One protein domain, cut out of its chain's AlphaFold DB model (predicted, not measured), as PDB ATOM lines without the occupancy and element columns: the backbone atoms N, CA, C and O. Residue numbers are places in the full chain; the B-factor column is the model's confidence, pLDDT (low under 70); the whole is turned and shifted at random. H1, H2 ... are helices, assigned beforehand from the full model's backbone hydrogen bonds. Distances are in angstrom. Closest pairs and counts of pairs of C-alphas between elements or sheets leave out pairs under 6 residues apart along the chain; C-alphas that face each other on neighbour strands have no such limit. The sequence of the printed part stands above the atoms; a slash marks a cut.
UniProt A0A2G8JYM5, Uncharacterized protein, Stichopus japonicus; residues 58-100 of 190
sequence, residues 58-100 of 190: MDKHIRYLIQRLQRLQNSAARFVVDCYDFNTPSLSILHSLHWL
ATOM      1  N   MET A  58     142.329  35.968  29.796       87.69
ATOM      2  CA  MET A  58     141.648  34.669  29.968       87.69
ATOM      3  C   MET A  58     140.114  34.760  30.108       87.69
ATOM      4  O   MET A  58     139.455  33.736  30.281       87.69
ATOM      5  N   ASP A  59     139.506  35.948  29.979       88.88
ATOM      6  CA  ASP A  59     138.056  36.150  30.146       88.88
ATOM      7  C   ASP A  59     137.251  35.311  29.153       88.88
ATOM      8  O   ASP A  59     136.180  34.786  29.460       88.88
ATOM      9  N   LYS A  60     137.754  35.192  27.919       90.06
ATOM     10  CA  LYS A  60     137.101  34.398  26.874       90.06
ATOM     11  C   LYS A  60     137.158  32.905  27.186       90.06
ATOM     12  O   LYS A  60     136.153  32.220  27.029       90.06
ATOM     13  N   HIS A  61     138.305  32.419  27.660       93.25
ATOM     14  CA  HIS A  61     138.467  31.020  28.044       93.25
ATOM     15  C   HIS A  61     137.557  30.650  29.216       93.25
ATOM     16  O   HIS A  61     136.809  29.680  29.128       93.25
ATOM     17  N   ILE A  62     137.556  31.470  30.271       92.38
ATOM     18  CA  ILE A  62     136.729  31.251  31.462       92.38
ATOM     19  C   ILE A  62     135.243  31.246  31.090       92.38
ATOM     20  O   ILE A  62     134.527  30.315  31.452       92.38
ATOM     21  N   ARG A  63     134.777  32.225  30.298       93.88
ATOM     22  CA  ARG A  63     133.380  32.257  29.827       93.88
ATOM     23  C   ARG A  63     133.014  31.023  29.010       93.88
ATOM     24  O   ARG A  63     131.952  30.447  29.231       93.88
ATOM     25  N   TYR A  64     133.893  30.591  28.108       94.88
ATOM     26  CA  TYR A  64     133.690  29.375  27.320       94.88
ATOM     27  C   TYR A  64     133.529  28.131  28.210       94.88
ATOM     28  O   TYR A  64     132.621  27.331  27.984       94.88
ATOM     29  N   LEU A  65     134.364  27.980  29.243       96.00
ATOM     30  CA  LEU A  65     134.266  26.862  30.186       96.00
ATOM     31  C   LEU A  65     132.980  26.916  31.018       96.00
ATOM     32  O   LEU A  65     132.268  25.915  31.094       96.00
ATOM     33  N   ILE A  66     132.644  28.080  31.584       97.06
ATOM     34  CA  ILE A  66     131.423  28.262  32.385       97.06
ATOM     35  C   ILE A  66     130.182  27.943  31.550       97.06
ATOM     36  O   ILE A  66     129.313  27.215  32.016       97.06
ATOM     37  N   GLN A  67     130.105  28.406  30.300       97.00
ATOM     38  CA  GLN A  67     128.968  28.114  29.420       97.00
ATOM     39  C   GLN A  67     128.821  26.619  29.128       97.00
ATOM     40  O   GLN A  67     127.705  26.103  29.106       97.00
ATOM     41  N   ARG A  68     129.929  25.904  28.911       97.25
ATOM     42  CA  ARG A  68     129.888  24.452  28.692       97.25
ATOM     43  C   ARG A  68     129.417  23.705  29.932       97.25
ATOM     44  O   ARG A  68     128.559  22.836  29.811       97.25
ATOM     45  N   LEU A  69     129.930  24.075  31.103       97.56
ATOM     46  CA  LEU A  69     129.481  23.509  32.373       97.56
ATOM     47  C   LEU A  69     128.013  23.845  32.652       97.56
ATOM     48  O   LEU A  69     127.275  22.979  33.106       97.56
ATOM     49  N   GLN A  70     127.562  25.057  32.323       97.81
ATOM     50  CA  GLN A  70     126.164  25.453  32.488       97.81
ATOM     51  C   GLN A  70     125.240  24.635  31.586       97.81
ATOM     52  O   GLN A  70     124.183  24.207  32.031       97.81
ATOM     53  N   ARG A  71     125.640  24.367  30.337       97.00
ATOM     54  CA  ARG A  71     124.877  23.480  29.444       97.00
ATOM     55  C   ARG A  71     124.780  22.069  30.013       97.00
ATOM     56  O   ARG A  71     123.686  21.526  30.041       97.00
ATOM     57  N   LEU A  72     125.889  21.523  30.516       97.62
ATOM     58  CA  LEU A  72     125.894  20.212  31.169       97.62
ATOM     59  C   LEU A  72     124.955  20.189  32.386       97.62
ATOM     60  O   LEU A  72     124.150  19.273  32.515       97.62
ATOM     61  N   GLN A  73     125.015  21.215  33.242       97.25
ATOM     62  CA  GLN A  73     124.125  21.344  34.396       97.25
ATOM     63  C   GLN A  73     122.657  21.427  33.966       97.25
ATOM     64  O   GLN A  73     121.821  20.748  34.549       97.25
ATOM     65  N   ASN A  74     122.342  22.220  32.938       95.88
ATOM     66  CA  ASN A  74     120.982  22.349  32.421       95.88
ATOM     67  C   ASN A  74     120.471  21.013  31.867       95.88
ATOM     68  O   ASN A  74     119.331  20.647  32.128       95.88
ATOM     69  N   SER A  75     121.310  20.272  31.138       95.31
ATOM     70  CA  SER A  75     120.975  18.932  30.645       95.31
ATOM     71  C   SER A  75     120.734  17.945  31.787       95.31
ATOM     72  O   SER A  75     119.747  17.220  31.754       95.31
ATOM     73  N   ALA A  76     121.583  17.950  32.817       96.19
ATOM     74  CA  ALA A  76     121.406  17.099  33.992       96.19
ATOM     75  C   ALA A  76     120.136  17.457  34.782       96.19
ATOM     76  O   ALA A  76     119.383  16.572  35.163       96.19
ATOM     77  N   ALA A  77     119.857  18.748  34.979       96.00
ATOM     78  CA  ALA A  77     118.653  19.212  35.666       96.00
ATOM     79  C   ALA A  77     117.376  18.780  34.929       96.00
ATOM     80  O   ALA A  77     116.434  18.295  35.547       96.00
ATOM     81  N   ARG A  78     117.373  18.907  33.595       95.06
ATOM     82  CA  ARG A  78     116.275  18.437  32.741       95.06
ATOM     83  C   ARG A  78     116.079  16.928  32.818       95.06
ATOM     84  O   ARG A  78     114.943  16.487  32.865       95.06
ATOM     85  N   PHE A  79     117.172  16.168  32.872       95.69
ATOM     86  CA  PHE A  79     117.124  14.719  33.046       95.69
ATOM     87  C   PHE A  79     116.513  14.315  34.393       95.69
ATOM     88  O   PHE A  79     115.683  13.420  34.437       95.69
ATOM     89  N   VAL A  80     116.873  15.000  35.481       95.94
ATOM     90  CA  VAL A  80     116.338  14.701  36.823       95.94
ATOM     91  C   VAL A  80     114.839  14.998  36.931       95.94
ATOM     92  O   VAL A  80     114.119  14.244  37.573       95.94
ATOM     93  N   VAL A  81     114.374  16.092  36.325       94.06
ATOM     94  CA  VAL A  81     112.959  16.517  36.371       94.06
ATOM     95  C   VAL A  81     112.125  15.877  35.249       94.06
ATOM     96  O   VAL A  81     110.924  16.108  35.181       94.06
ATOM     97  N   ASP A  82     112.750  15.085  34.373       93.25
ATOM     98  CA  ASP A  82     112.135  14.506  33.170       93.25
ATOM     99  C   ASP A  82     111.412  15.564  32.307       93.25
ATOM    100  O   ASP A  82     110.272  15.421  31.871       93.25
ATOM    101  N   CYS A  83     112.080  16.704  32.102       88.31
ATOM    102  CA  CYS A  83     111.514  17.880  31.444       88.31
ATOM    103  C   CYS A  83     112.379  18.312  30.254       88.31
ATOM    104  O   CYS A  83     113.423  18.961  30.395       88.31
ATOM    105  N   TYR A  84     111.926  17.973  29.047       86.94
ATOM    106  CA  TYR A  84     112.679  18.159  27.798       86.94
ATOM    107  C   TYR A  84     112.063  19.168  26.829       86.94
ATOM    108  O   TYR A  84     112.500  19.279  25.684       86.94
ATOM    109  N   ASP A  85     111.073  19.935  27.271       87.94
ATOM    110  CA  ASP A  85     110.451  20.956  26.442       87.94
ATOM    111  C   ASP A  85     111.387  22.159  26.208       87.94
ATOM    112  O   ASP A  85     112.173  22.581  27.061       87.94
ATOM    113  N   PHE A  86     111.302  22.760  25.025       84.75
ATOM    114  CA  PHE A  86     112.114  23.937  24.698       84.75
ATOM    115  C   PHE A  86     111.581  25.227  25.339       84.75
ATOM    116  O   PHE A  86     112.311  26.216  25.409       84.75
ATOM    117  N   ASN A  87     110.337  25.205  25.825       91.19
ATOM    118  CA  ASN A  87     109.644  26.368  26.373       91.19
ATOM    119  C   ASN A  87     110.019  26.632  27.831       91.19
ATOM    120  O   ASN A  87     110.145  27.793  28.215       91.19
ATOM    121  N   THR A  88     110.236  25.587  28.638       91.25
ATOM    122  CA  THR A  88     110.614  25.771  30.042       91.25
ATOM    123  C   THR A  88     112.042  26.315  30.151       91.25
ATOM    124  O   THR A  88     113.002  25.659  29.725       91.25
ATOM    125  N   PRO A  89     112.245  27.502  30.750       93.50
ATOM    126  CA  PRO A  89     113.583  28.036  30.961       93.50
ATOM    127  C   PRO A  89     114.377  27.153  31.929       93.50
ATOM    128  O   PRO A  89     113.905  26.829  33.011       93.50
ATOM    129  N   SER A  90     115.638  26.829  31.630       92.88
ATOM    130  CA  SER A  90     116.440  25.995  32.548       92.88
ATOM    131  C   SER A  90     116.610  26.610  33.944       92.88
ATOM    132  O   SER A  90     116.817  25.881  34.906       92.88
ATOM    133  N   LEU A  91     116.493  27.937  34.076       93.25
ATOM    134  CA  LEU A  91     116.566  28.623  35.364       93.25
ATOM    135  C   LEU A  91     115.413  28.243  36.309       93.25
ATOM    136  O   LEU A  91     115.656  28.118  37.506       93.25
ATOM    137  N   SER A  92     114.191  28.026  35.803       94.62
ATOM    138  CA  SER A  92     113.062  27.612  36.653       94.62
ATOM    139  C   SER A  92     113.254  26.186  37.172       94.62
ATOM    140  O   SER A  92     113.028  25.930  38.352       94.62
ATOM    141  N   ILE A  93     113.774  25.291  36.324       95.12
ATOM    142  CA  ILE A  93     114.130  23.916  36.701       95.12
ATOM    143  C   ILE A  93     115.203  23.941  37.794       95.12
ATOM    144  O   ILE A  93     115.034  23.325  38.845       95.12
ATOM    145  N   LEU A  94     116.273  24.716  37.598       96.00
ATOM    146  CA  LEU A  94     117.326  24.870  38.604       96.00
ATOM    147  C   LEU A  94     116.781  25.410  39.932       96.00
ATOM    148  O   LEU A  94     117.154  24.898  40.983       96.00
ATOM    149  N   HIS A  95     115.871  26.387  39.896       94.62
ATOM    150  CA  HIS A  95     115.239  26.917  41.102       94.62
ATOM    151  C   HIS A  95     114.401  25.856  41.828       94.62
ATOM    152  O   HIS A  95     114.533  25.713  43.039       94.62
ATOM    153  N   SER A  96     113.606  25.062  41.100       94.88
ATOM    154  CA  SER A  96     112.820  23.963  41.689       94.88
ATOM    155  C   SER A  96     113.696  22.898  42.362       94.88
ATOM    156  O   SER A  96     113.356  22.384  43.425       94.88
ATOM    157  N   LEU A  97     114.876  22.635  41.793       95.38
ATOM    158  CA  LEU A  97     115.870  21.712  42.339       95.38
ATOM    159  C   LEU A  97     116.738  22.332  43.445       95.38
ATOM    160  O   LEU A  97     117.586  21.643  44.005       95.38
ATOM    161  N   HIS A  98     116.573  23.625  43.747       94.56
ATOM    162  CA  HIS A  98     117.468  24.389  44.626       94.56
ATOM    163  C   HIS A  98     118.939  24.370  44.158       94.56
ATOM    164  O   HIS A  98     119.880  24.475  44.948       94.56
ATOM    165  N   TRP A  99     119.167  24.235  42.850       95.50
ATOM    166  CA  TRP A  99     120.496  24.227  42.246       95.50
ATOM    167  C   TRP A  99     120.919  25.636  41.833       95.50
ATOM    168  O   TRP A  99     120.251  26.317  41.060       95.50
ATOM    169  N   LEU A 100     122.099  26.062  42.280       96.19
ATOM    170  CA  LEU A 100     122.710  27.310  41.819       96.19
ATOM    171  C   LEU A 100     123.282  27.149  40.402       96.19
ATOM    172  O   LEU A 100     124.021  26.184  40.171       96.19
TER     173      LEU A 100
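This is residues 58 to 100 of the 190 residues of an uncharacterized protein of Stichopus japonicus (UniProt A0A2G8JYM5). One long, unbent helix, H1, makes the length of the model, and a short helix, H2, packs on its later part, so that the two form a lopsided shape with a compact body at one end and a long arm at the other. The arm, residues 58 to 69, sticks out free; the body holds the rest of H1, the loop after it, H2 and the last residues. The printed part has 43 residues, with two named helices in the order H1, H2 and no named strand, and its class is all helix. The whole is loose, with a radius of gyration of the C-alphas of 11.6 A, and elongated, spanning 35 by 20 by 15 A.

From the first printed residue, residues 58 to 69 stand free, and of these 59 to 69 belong to H1, the helix of residues 59 to 81. H2, residues 90 to 96, touches H1, which meets it with residues 74 to 81 alone. The closest C-alphas of the two are those of Asn 74 and Ser 90, 5.8 A apart. Their lines stand at a steep tilt of 56 degrees, and they run the same way. In both H1 and H2 every pair of O i and N i+4 is within hydrogen-bond range.

H1 begins with C-alpha 59 at (138.056, 36.150, 30.146) and ends with C-alpha 81 at (112.959, 16.517, 36.371), 32.5 A from first to last C-alpha. H2 measures 10.0 A from C-alpha 90 to C-alpha 96, the latter at (112.820, 23.963, 41.689).

The two C-alphas farthest apart are those of Met 58 and Asp 82, at 35.9 A. Without the free stretch, the body of 31 residues spans 20 by 16 by 14 A. The link from H1 to H2, 8 residues, is short. The printed part has no cut, its mean pLDDT is 93.9, and no printed residue is under 70.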